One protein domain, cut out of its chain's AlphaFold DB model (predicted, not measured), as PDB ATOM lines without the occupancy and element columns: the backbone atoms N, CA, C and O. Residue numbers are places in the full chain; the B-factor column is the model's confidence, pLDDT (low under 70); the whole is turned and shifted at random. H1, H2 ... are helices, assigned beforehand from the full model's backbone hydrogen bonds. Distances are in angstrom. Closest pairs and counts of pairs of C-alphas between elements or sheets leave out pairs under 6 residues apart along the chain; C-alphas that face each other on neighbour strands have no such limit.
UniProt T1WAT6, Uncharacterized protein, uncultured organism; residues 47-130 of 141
ATOM      1  N   LEU A  47     160.574 244.730 202.770       95.62
ATOM      2  CA  LEU A  47     161.412 245.828 203.244       95.62
ATOM      3  C   LEU A  47     162.857 245.537 202.862       95.62
ATOM      4  O   LEU A  47     163.429 244.545 203.310       95.62
ATOM      5  N   GLN A  48     163.433 246.412 202.044       91.88
ATOM      6  CA  GLN A  48     164.839 246.321 201.670       91.88
ATOM      7  C   GLN A  48     165.733 246.768 202.822       91.88
ATOM      8  O   GLN A  48     165.413 247.713 203.552       91.88
ATOM      9  N   SER A  49     166.882 246.107 202.964       88.94
ATOM     10  CA  SER A  49     167.827 246.414 204.040       88.94
ATOM     11  C   SER A  49     168.391 247.831 203.909       88.94
ATOM     12  O   SER A  49     168.531 248.551 204.891       88.94
ATOM     13  N   GLU A  50     168.623 248.264 202.678       87.50
ATOM     14  CA  GLU A  50     169.118 249.570 202.271       87.50
ATOM     15  C   GLU A  50     168.112 250.658 202.650       87.50
ATOM     16  O   GLU A  50     168.489 251.670 203.236       87.50
ATOM     17  N   THR A  51     166.821 250.417 202.405       91.31
ATOM     18  CA  THR A  51     165.733 251.317 202.807       91.31
ATOM     19  C   THR A  51     165.643 251.441 204.327       91.31
ATOM     20  O   THR A  51     165.562 252.555 204.845       91.31
ATOM     21  N   LEU A  52     165.702 250.318 205.053       92.12
ATOM     22  CA  LEU A  52     165.696 250.311 206.519       92.12
ATOM     23  C   LEU A  52     166.885 251.096 207.093       92.12
ATOM     24  O   LEU A  52     166.713 251.875 208.025       92.12
ATOM     25  N   LEU A  53     168.085 250.912 206.543       88.44
ATOM     26  CA  LEU A  53     169.293 251.577 207.033       88.44
ATOM     27  C   LEU A  53     169.363 253.059 206.642       88.44
ATOM     28  O   LEU A  53     169.890 253.859 207.412       88.44
ATOM     29  N   ALA A  54     168.838 253.436 205.474       89.00
ATOM     30  CA  ALA A  54     168.785 254.828 205.034       89.00
ATOM     31  C   ALA A  54     167.735 255.641 205.804       89.00
ATOM     32  O   ALA A  54     167.930 256.833 206.048       89.00
ATOM     33  N   ALA A  55     166.626 255.005 206.191       91.12
ATOM     34  CA  ALA A  55     165.500 255.666 206.834       91.12
ATOM     35  C   ALA A  55     164.901 254.799 207.966       91.12
ATOM     36  O   ALA A  55     163.762 254.335 207.864       91.12
ATOM     37  N   PRO A  56     165.630 254.598 209.084       92.62
ATOM     38  CA  PRO A  56     165.219 253.669 210.138       92.62
ATOM     39  C   PRO A  56     163.937 254.106 210.841       92.62
ATOM     40  O   PRO A  56     163.066 253.279 211.075       92.62
ATOM     41  N   ARG A  57     163.763 255.404 211.123       94.69
ATOM     42  CA  ARG A  57     162.542 255.922 211.768       94.69
ATOM     43  C   ARG A  57     161.256 255.608 210.988       94.69
ATOM     44  O   ARG A  57     160.377 254.980 211.572       94.69
ATOM     45  N   PRO A  58     161.104 256.011 209.709       95.44
ATOM     46  CA  PRO A  58     159.883 255.705 208.965       95.44
ATOM     47  C   PRO A  58     159.699 254.199 208.742       95.44
ATOM     48  O   PRO A  58     158.568 253.724 208.795       95.44
ATOM     49  N   ALA A  59     160.782 253.432 208.566       96.44
ATOM     50  CA  ALA A  59     160.699 251.976 208.473       96.44
ATOM     51  C   ALA A  59     160.162 251.347 209.771       96.44
ATOM     52  O   ALA A  59     159.231 250.551 209.719       96.44
ATOM     53  N   LEU A  60     160.696 251.737 210.932       96.06
ATOM     54  CA  LEU A  60     160.259 251.246 212.242       96.06
ATOM     55  C   LEU A  60     158.807 251.622 212.540       96.06
ATOM     56  O   LEU A  60     158.045 250.763 212.973       96.06
ATOM     57  N   ALA A  61     158.398 252.859 212.247       96.25
ATOM     58  CA  ALA A  61     157.007 253.278 212.407       96.25
ATOM     59  C   ALA A  61     156.058 252.424 211.546       96.25
ATOM     60  O   ALA A  61     155.037 251.932 212.031       96.25
ATOM     61  N   ALA A  62     156.429 252.165 210.286       96.75
ATOM     62  CA  ALA A  62     155.650 251.310 209.397       96.75
ATOM     63  C   ALA A  62     155.626 249.839 209.857       96.75
ATOM     64  O   ALA A  62     154.591 249.182 209.729       96.75
ATOM     65  N   ILE A  63     156.722 249.325 210.432       96.56
ATOM     66  CA  ILE A  63     156.772 247.994 211.061       96.56
ATOM     67  C   ILE A  63     155.804 247.935 212.249       96.56
ATOM     68  O   ILE A  63     154.996 247.008 212.319       96.56
ATOM     69  N   CYS A  64     155.842 248.917 213.157       96.19
ATOM     70  CA  CYS A  64     154.933 248.959 214.302       96.19
ATOM     71  C   CYS A  64     153.471 249.004 213.848       96.19
ATOM     72  O   CYS A  64     152.667 248.204 214.320       96.19
ATOM     73  N   THR A  65     153.155 249.844 212.857       95.75
ATOM     74  CA  THR A  65     151.814 249.916 212.260       95.75
ATOM     75  C   THR A  65     151.378 248.568 211.677       95.75
ATOM     76  O   THR A  65     150.267 248.114 211.945       95.75
ATOM     77  N   LEU A  66     152.243 247.895 210.905       96.62
ATOM     78  CA  LEU A  66     151.930 246.606 210.276       96.62
ATOM     79  C   LEU A  66     151.569 245.527 211.307       96.62
ATOM     80  O   LEU A  66     150.685 244.705 211.058       96.62
ATOM     81  N   PHE A  67     152.247 245.526 212.455       96.06
ATOM     82  CA  PHE A  67     152.064 244.520 213.502       96.06
ATOM     83  C   PHE A  67     151.150 244.965 214.652       96.06
ATOM     84  O   PHE A  67     150.935 244.184 215.577       96.06
ATOM     85  N   GLY A  68     150.592 246.178 214.601       95.12
ATOM     86  CA  GLY A  68     149.756 246.724 215.673       95.12
ATOM     87  C   GLY A  68     150.513 246.914 216.991       95.12
ATOM     88  O   GLY A  68     149.945 246.711 218.064       95.12
ATOM     89  N   LEU A  69     151.804 247.242 216.912       95.06
ATOM     90  CA  LEU A  69     152.642 247.573 218.065       95.06
ATOM     91  C   LEU A  69     152.524 249.065 218.393       95.06
ATOM     92  O   LEU A  69     152.127 249.858 217.542       95.06
ATOM     93  N   ALA A  70     152.912 249.445 219.612       90.50
ATOM     94  CA  ALA A  70     153.035 250.853 219.978       90.50
ATOM     95  C   ALA A  70     154.040 251.565 219.054       90.50
ATOM     96  O   ALA A  70     155.113 251.036 218.753       90.50
ATOM     97  N   ASP A  71     153.662 252.750 218.589       89.38
ATOM     98  CA  ASP A  71     154.379 253.542 217.591       89.38
ATOM     99  C   ASP A  71     154.556 255.004 218.031       89.38
ATOM    100  O   ASP A  71     154.721 255.898 217.197       89.38
ATOM    101  N   ASP A  72     154.545 255.260 219.346       94.19
ATOM    102  CA  ASP A  72     154.808 256.596 219.860       94.19
ATOM    103  C   ASP A  72     156.212 257.071 219.457       94.19
ATOM    104  O   ASP A  72     157.167 256.299 219.316       94.19
ATOM    105  N   ALA A  73     156.324 258.379 219.231       93.00
ATOM    106  CA  ALA A  73     157.529 258.963 218.664       93.00
ATOM    107  C   ALA A  73     158.771 258.715 219.536       93.00
ATOM    108  O   ALA A  73     159.856 258.536 218.995       93.00
ATOM    109  N   GLU A  74     158.628 258.668 220.862       93.69
ATOM    110  CA  GLU A  74     159.753 258.456 221.774       93.69
ATOM    111  C   GLU A  74     160.294 257.023 221.667       93.69
ATOM    112  O   GLU A  74     161.506 256.822 221.549       93.69
ATOM    113  N   MET A  75     159.407 256.025 221.610       92.31
ATOM    114  CA  MET A  75     159.783 254.628 221.390       92.31
ATOM    115  C   MET A  75     160.482 254.424 220.042       92.31
ATOM    116  O   MET A  75     161.524 253.763 219.981       92.31
ATOM    117  N   ILE A  76     159.942 254.994 218.960       95.38
ATOM    118  CA  ILE A  76     160.556 254.900 217.627       95.38
ATOM    119  C   ILE A  76     161.954 255.534 217.624       95.38
ATOM    120  O   ILE A  76     162.872 254.997 216.997       95.38
ATOM    121  N   ASP A  77     162.143 256.622 218.366       94.12
ATOM    122  CA  ASP A  77     163.422 257.335 218.451       94.12
ATOM    123  C   ASP A  77     164.455 256.534 219.220       94.12
ATOM    124  O   ASP A  77     165.594 256.399 218.767       94.12
ATOM    125  N   ALA A  78     164.038 255.931 220.331       92.44
ATOM    126  CA  ALA A  78     164.872 255.031 221.108       92.44
ATOM    127  C   ALA A  78     165.308 253.805 220.288       92.44
ATOM    128  O   ALA A  78     166.481 253.426 220.319       92.44
ATOM    129  N   LEU A  79     164.399 253.207 219.510       91.94
ATOM    130  CA  LEU A  79     164.713 252.074 218.635       91.94
ATOM    131  C   LEU A  79     165.679 252.467 217.513       91.94
ATOM    132  O   LEU A  79     166.671 251.769 217.289       91.94
ATOM    133  N   ALA A  80     165.425 253.590 216.837       91.69
ATOM    134  CA  ALA A  80     166.275 254.087 215.758       91.69
ATOM    135  C   ALA A  80     167.683 254.471 216.245       91.69
ATOM    136  O   ALA A  80     168.651 254.312 215.505       91.69
ATOM    137  N   ALA A  81     167.807 254.947 217.488       90.38
ATOM    138  CA  ALA A  81     169.083 255.279 218.124       90.38
ATOM    139  C   ALA A  81     169.759 254.084 218.824       90.38
ATOM    140  O   ALA A  81     170.850 254.236 219.376       90.38
ATOM    141  N   SER A  82     169.128 252.905 218.830       89.56
ATOM    142  CA  SER A  82     169.630 251.741 219.561       89.56
ATOM    143  C   SER A  82     170.925 251.176 218.968       89.56
ATOM    144  O   SER A  82     171.261 251.357 217.792       89.56
ATOM    145  N   GLU A  83     171.644 250.399 219.780       88.69
ATOM    146  CA  GLU A  83     172.866 249.722 219.341       88.69
ATOM    147  C   GLU A  83     172.632 248.720 218.193       88.69
ATOM    148  O   GLU A  83     173.578 248.372 217.487       88.69
ATOM    149  N   ALA A  84     171.382 248.306 217.946       85.69
ATOM    150  CA  ALA A  84     171.028 247.402 216.853       85.69
ATOM    151  C   ALA A  84     171.406 247.960 215.467       85.69
ATOM    152  O   ALA A  84     171.751 247.191 214.574       85.69
ATOM    153  N   PHE A  85     171.404 249.288 215.296       85.94
ATOM    154  CA  PHE A  85     171.786 249.956 214.043       85.94
ATOM    155  C   PHE A  85     173.263 250.375 213.987       85.94
ATOM    156  O   PHE A  85     173.696 250.997 213.016       85.94
ATOM    157  N   SER A  86     174.044 250.062 215.024       85.94
ATOM    158  CA  SER A  86     175.458 250.445 215.120       85.94
ATOM    159  C   SER A  86     176.395 249.291 215.482       85.94
ATOM    160  O   SER A  86     177.584 249.527 215.712       85.94
ATOM    161  N   ARG A  87     175.898 248.046 215.491       87.12
ATOM    162  CA  ARG A  87     176.681 246.838 215.775       87.12
ATOM    163  C   ARG A  87     176.436 245.728 214.762       87.12
ATOM    164  O   ARG A  87     175.322 245.529 214.284       87.12
ATOM    165  N   ASN A  88     177.480 244.958 214.467       82.19
ATOM    166  CA  ASN A  88     177.363 243.753 213.657       82.19
ATOM    167  C   ASN A  88     176.763 242.621 214.502       82.19
ATOM    168  O   ASN A  88     177.301 242.272 215.552       82.19
ATOM    169  N   ALA A  89     175.676 242.012 214.032       84.94
ATOM    170  CA  ALA A  89     174.996 240.941 214.761       84.94
ATOM    171  C   ALA A  89     175.847 239.665 214.947       84.94
ATOM    172  O   ALA A  89     175.514 238.835 215.788       84.94
ATOM    173  N   LYS A  90     176.928 239.488 214.173       84.56
ATOM    174  CA  LYS A  90     177.787 238.293 214.225       84.56
ATOM    175  C   LYS A  90     178.883 238.386 215.283       84.56
ATOM    176  O   LYS A  90     179.207 237.375 215.895       84.56
ATOM    177  N   ASP A  91     179.477 239.565 215.470       89.31
ATOM    178  CA  ASP A  91     180.654 239.734 216.338       89.31
ATOM    179  C   ASP A  91     180.569 240.922 217.314       89.31
ATOM    180  O   ASP A  91     181.489 241.137 218.105       89.31
ATOM    181  N   GLY A  92     179.473 241.686 217.290       84.69
ATOM    182  CA  GLY A  92     179.198 242.781 218.221       84.69
ATOM    183  C   GLY A  92     180.044 244.042 218.015       84.69
ATOM    184  O   GLY A  92     179.896 244.999 218.787       84.69
ATOM    185  N   LYS A  93     180.919 244.072 217.000       87.75
ATOM    186  CA  LYS A  93     181.756 245.239 216.699       87.75
ATOM    187  C   LYS A  93     180.926 246.383 216.134       87.75
ATOM    188  O   LYS A  93     179.856 246.163 215.568       87.75
ATOM    189  N   ALA A  94     181.450 247.601 216.270       85.56
ATOM    190  CA  ALA A  94     180.847 248.787 215.677       85.56
ATOM    191  C   ALA A  94     180.679 248.600 214.161       85.56
ATOM    192  O   ALA A  94     181.632 248.246 213.470       85.56
ATOM    193  N   TYR A  95     179.463 248.819 213.669       79.94
ATOM    194  CA  TYR A  95     179.092 248.581 212.281       79.94
ATOM    195  C   TYR A  95     178.008 249.562 211.858       79.94
ATOM    196  O   TYR A  95     176.896 249.524 212.381       79.94
ATOM    197  N   ARG A  96     178.335 250.467 210.937       78.75
ATOM    198  CA  ARG A  96     177.412 251.492 210.438       78.75
ATOM    199  C   ARG A  96     176.995 251.207 208.998       78.75
ATOM    200  O   ARG A  96     177.632 250.436 208.286       78.75
ATOM    201  N   ALA A  97     175.966 251.909 208.525       75.62
ATOM    202  CA  ALA A  97     175.519 251.832 207.130       75.62
ATOM    203  C   ALA A  97     176.655 252.096 206.111       75.62
ATOM    204  O   ALA A  97     176.723 251.457 205.058       75.62
ATOM    205  N   SER A  98     177.598 252.984 206.448       78.62
ATOM    206  CA  SER A  98     178.795 253.248 205.640       78.62
ATOM    207  C   SER A  98     179.759 252.060 205.578       78.62
ATOM    208  O   SER A  98     180.372 251.831 204.537       78.62
ATOM    209  N   ASP A  99     179.893 251.295 206.667       80.62
ATOM    210  CA  ASP A  99     180.732 250.094 206.694       80.62
ATOM    211  C   ASP A  99     180.134 249.008 205.799       80.62
ATOM    212  O   ASP A  99     180.858 248.421 204.999       80.62
ATOM    213  N   ARG A 100     178.804 248.835 205.833       74.12
ATOM    214  CA  ARG A 100     178.082 247.916 204.940       74.12
ATOM    215  C   ARG A 100     178.272 248.257 203.467       74.12
ATOM    216  O   ARG A 100     178.610 247.383 202.675       74.12
ATOM    217  N   SER A 101     178.116 249.532 203.118       76.81
ATOM    218  CA  SER A 101     178.325 250.003 201.743       76.81
ATOM    219  C   SER A 101     179.762 249.729 201.276       76.81
ATOM    220  O   SER A 101     179.985 249.246 200.169       76.81
ATOM    221  N   ARG A 102     180.758 249.972 202.142       78.50
ATOM    222  CA  ARG A 102     182.173 249.711 201.833       78.50
ATOM    223  C   ARG A 102     182.473 248.220 201.686       78.50
ATOM    224  O   ARG A 102     183.236 247.854 200.795       78.50
ATOM    225  N   GLU A 103     181.907 247.372 202.538       80.00
ATOM    226  CA  GLU A 103     182.068 245.915 202.452       80.00
ATOM    227  C   GLU A 103     181.454 245.358 201.172       80.00
ATOM    228  O   GLU A 103     182.100 244.557 200.501       80.00
ATOM    229  N   GLN A 104     180.264 245.829 200.791       76.25
ATOM    230  CA  GLN A 104     179.623 245.454 199.532       76.25
ATOM    231  C   GLN A 104     180.502 245.826 198.332       76.25
ATOM    232  O   GLN A 104     180.762 244.977 197.485       76.25
ATOM    233  N   ILE A 105     181.016 247.060 198.289       76.81
ATOM    234  CA  ILE A 105     181.902 247.528 197.210       76.81
ATOM    235  C   ILE A 105     183.198 246.710 197.172       76.81
ATOM    236  O   ILE A 105     183.610 246.241 196.113       76.81
ATOM    237  N   THR A 106     183.841 246.521 198.326       77.00
ATOM    238  CA  THR A 106     185.117 245.794 198.419       77.00
ATOM    239  C   THR A 106     184.948 244.333 198.011       77.00
ATOM    240  O   THR A 106     185.730 243.830 197.212       77.00
ATOM    241  N   GLY A 107     183.919 243.661 198.530       74.81
ATOM    242  CA  GLY A 107     183.630 242.264 198.216       74.81
ATOM    243  C   GLY A 107     183.272 242.061 196.746       74.81
ATOM    244  O   GLY A 107     183.792 241.141 196.116       74.81
ATOM    245  N   ALA A 108     182.459 242.959 196.178       73.94
ATOM    246  CA  ALA A 108     182.122 242.931 194.760       73.94
ATOM    247  C   ALA A 108     183.363 243.115 193.880       73.94
ATOM    248  O   ALA A 108     183.503 242.405 192.895       73.94
ATOM    249  N   ALA A 109     184.307 243.987 194.248       76.75
ATOM    250  CA  ALA A 109     185.509 244.227 193.448       76.75
ATOM    251  C   ALA A 109     186.424 242.992 193.315       76.75
ATOM    252  O   ALA A 109     187.007 242.784 192.254       76.75
ATOM    253  N   PHE A 110     186.543 242.158 194.357       76.00
ATOM    254  CA  PHE A 110     187.391 240.954 194.318       76.00
ATOM    255  C   PHE A 110     186.828 239.832 193.437       76.00
ATOM    256  O   PHE A 110     187.602 239.043 192.897       76.00
ATOM    257  N   HIS A 111     185.505 239.772 193.273       80.62
ATOM    258  CA  HIS A 111     184.807 238.719 192.526       80.62
ATOM    259  C   HIS A 111     183.971 239.273 191.363       80.62
ATOM    260  O   HIS A 111     183.076 238.588 190.870       80.62
ATOM    261  N   ALA A 112     184.260 240.505 190.924       81.88
ATOM    262  CA  ALA A 112     183.399 241.281 190.030       81.88
ATOM    263  C   ALA A 112     183.057 240.520 188.751       81.88
ATOM    264  O   ALA A 112     181.892 240.384 188.411       81.88
ATOM    265  N   GLU A 113     184.058 239.935 188.091       86.88
ATOM    266  CA  GLU A 113     183.848 239.224 186.828       86.88
ATOM    267  C   GLU A 113     182.906 238.017 186.973       86.88
ATOM    268  O   GLU A 113     182.077 237.760 186.099       86.88
ATOM    269  N   GLU A 114     183.038 237.255 188.058       88.00
ATOM    270  CA  GLU A 114     182.197 236.082 188.295       88.00
ATOM    271  C   GLU A 114     180.775 236.502 188.680       88.00
ATOM    272  O   GLU A 114     179.805 235.973 188.133       88.00
ATOM    273  N   ILE A 115     180.660 237.505 189.557       89.44
ATOM    274  CA  ILE A 115     179.383 238.089 189.978       89.44
ATOM    275  C   ILE A 115     178.638 238.662 188.770       89.44
ATOM    276  O   ILE A 115     177.476 238.321 188.575       89.44
ATOM    277  N   ASP A 116     179.294 239.453 187.922       91.44
ATOM    278  CA  ASP A 116     178.675 240.089 186.754       91.44
ATOM    279  C   ASP A 116     178.109 239.049 185.778       91.44
ATOM    280  O   ASP A 116     176.978 239.174 185.300       91.44
ATOM    281  N   LYS A 117     178.857 237.969 185.514       93.31
ATOM    282  CA  LYS A 117     178.386 236.873 184.650       93.31
ATOM    283  C   LYS A 117     177.187 236.153 185.253       93.31
ATOM    284  O   LYS A 117     176.225 235.854 184.540       93.31
ATOM    285  N   VAL A 118     177.239 235.859 186.551       94.75
ATOM    286  CA  VAL A 118     176.152 235.156 187.236       94.75
ATOM    287  C   VAL A 118     174.920 236.041 187.368       94.75
ATOM    288  O   VAL A 118     173.824 235.516 187.225       94.75
ATOM    289  N   LEU A 119     175.059 237.355 187.550       94.12
ATOM    290  CA  LEU A 119     173.929 238.288 187.570       94.12
ATOM    291  C   LEU A 119     173.164 238.264 186.245       94.12
ATOM    292  O   LEU A 119     171.954 238.045 186.249       94.12
ATOM    293  N   VAL A 120     173.862 238.372 185.109       95.56
ATOM    294  CA  VAL A 120     173.228 238.288 183.779       95.56
ATOM    295  C   VAL A 120     172.481 236.962 183.605       95.56
ATOM    296  O   VAL A 120     171.354 236.930 183.100       95.56
ATOM    297  N   TRP A 121     173.098 235.858 184.033       95.88
ATOM    298  CA  TRP A 121     172.475 234.537 183.995       95.88
ATOM    299  C   TRP A 121     171.255 234.442 184.926       95.88
ATOM    300  O   TRP A 121     170.195 233.990 184.498       95.88
ATOM    301  N   ALA A 122     171.372 234.910 186.167       96.00
ATOM    302  CA  ALA A 122     170.329 234.856 187.186       96.00
ATOM    303  C   ALA A 122     169.103 235.677 186.778       96.00
ATOM    304  O   ALA A 122     167.974 235.213 186.913       96.00
ATOM    305  N   GLU A 123     169.309 236.861 186.202       95.44
ATOM    306  CA  GLU A 123     168.227 237.665 185.640       95.44
ATOM    307  C   GLU A 123     167.510 236.945 184.492       95.44
ATOM    308  O   GLU A 123     166.287 237.027 184.374       95.44
ATOM    309  N   ALA A 124     168.248 236.235 183.633       95.56
ATOM    310  CA  ALA A 124     167.646 235.458 182.555       95.56
ATOM    311  C   ALA A 124     166.806 234.291 183.096       95.56
ATOM    312  O   ALA A 124     165.696 234.080 182.608       95.56
ATOM    313  N   VAL A 125     167.297 233.587 184.121       95.81
ATOM    314  CA  VAL A 125     166.556 232.521 184.815       95.81
ATOM    315  C   VAL A 125     165.290 233.074 185.465       95.81
ATOM    316  O   VAL A 125     164.204 232.559 185.210       95.81
ATOM    317  N   ALA A 126     165.397 234.160 186.236       95.25
ATOM    318  CA  ALA A 126     164.254 234.786 186.900       95.25
ATOM    319  C   ALA A 126     163.187 235.234 185.891       95.25
ATOM    320  O   ALA A 126     162.013 234.907 186.052       95.25
ATOM    321  N   ARG A 127     163.593 235.897 184.795       94.88
ATOM    322  CA  ARG A 127     162.675 236.269 183.705       94.88
ATOM    323  C   ARG A 127     162.014 235.052 183.065       94.88
ATOM    324  O   ARG A 127     160.817 235.097 182.805       94.88
ATOM    325  N   GLY A 128     162.776 233.989 182.804       93.69
ATOM    326  CA  GLY A 128     162.254 232.749 182.225       93.69
ATOM    327  C   GLY A 128     161.217 232.066 183.118       93.69
ATOM    328  O   GLY A 128     160.228 231.545 182.611       93.69
ATOM    329  N   ALA A 129     161.409 232.136 184.435       92.38
ATOM    330  CA  ALA A 129     160.490 231.608 185.440       92.38
ATOM    331  C   ALA A 129     159.351 232.580 185.820       92.38
ATOM    332  O   ALA A 129     158.477 232.226 186.603       92.38
ATOM    333  N   GLY A 130     159.342 233.809 185.289       92.69
ATOM    334  CA  GLY A 130     158.348 234.829 185.642       92.69
ATOM    335  C   GLY A 130     158.498 235.408 187.057       92.69
ATOM    336  O   GLY A 130     157.561 236.018 187.568       92.69
TER     337      GLY A 130
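What this domain is: This is residues 47 to 130 of the 141 residues of an uncharacterized protein of uncultured organism (UniProt T1WAT6). What does the domain look like as a whole? It is a flat, open U of helices: H5, the longest, is one side, H4 is the base and meets H5 at a corner like an L, and the shorter H1, H2 and H3 make a small head toward the other side. The far part of H4 and nearly the whole of H5 stick out free of the head, as an arm, with residues 102 to 107, 109 to 115 and 117 to 130 standing free. How is it made up? The printed part has 84 residues, with five named helices in the order H1, H2, H3, H4, H5 and no named strand, and its class is all helix. It is only just loose, close to extended, with a radius of gyration of the C-alphas of 17.4 A and spans of 47 by 35 by 19 A.

Where its parts are: Where is the longest helix? H5 is residues 112 to 129, 25.3 A from first to last C-alpha; it runs from C-alpha 112 at (183.399, 241.281, 190.030) to C-alpha 129 at (160.490, 231.608, 185.440). Which helix comes before it? H4 is residues 97 to 110, 20.6 A long, and its C-alpha 97 is at (175.519, 251.832, 207.130). Where are the other three? H1 is residues 49 to 54, 8.5 A long, beginning with C-alpha 49 at (167.827, 246.414, 204.040). H2 is residues 56 to 67, 16.4 A long, and H3 is residues 73 to 80, 10.4 A long.

How they stand to each other: How does H5 stand to H4? They are close but not clearly touching, with 1 pair of C-alphas within 8 A, and their lines are about perpendicular at 81 degrees. Their closest C-alphas are those of Ala 108 and Ile 115, 7.3 A apart. What is near the other end of H4? H1 is close to H4 but not clearly touching it: the closest C-alphas, of Leu 53 and Ala 97, are 6.2 A apart, and the two run opposite ways at a steep tilt of 48 degrees. How do H1, H2 and H3 meet? H2 touches H3 with its residues 56 to 61 alone, closest at the C-alphas of Pro 56 and Ala 80, 5.7 A apart; they run opposite ways at a steep tilt of 68 degrees, only just short of about perpendicular. H1 and H2 only just touch, with 3 pairs of C-alphas within 8 A, and touch only at the corner by their link, with residues 59 to 60 of H2 alone; the closest C-alphas are those of Leu 52 and Ala 59, 5.6 A apart. H1 and H3 are apart, and so are H3 and H4, and H5 is apart from H1, H2 and H3. What do the backbone N and O atoms show? In H1, H2, H3, H4 and H5 every O i to N i+4 pair is within hydrogen-bond range.

The domain as a whole: How large is it? The two C-alphas farthest apart are those of Asp 72 and Glu 113, 47.3 A, while the first and last printed C-alphas, of Leu 47 and Gly 130, are 21.0 A apart. Without the stretches that stand free, the body of 57 residues spans 38 by 29 by 16 A. Which links are long, and is there a cut? The link from H3 to H4, residues 81 to 96, is long, and those from H1 to H2, H2 to H3 and H4 to H5 are tight. The printed part has no cut. How confident is the model? The mean pLDDT of the printed part is 88.9, that of H4 is 77, and no printed residue is under 70.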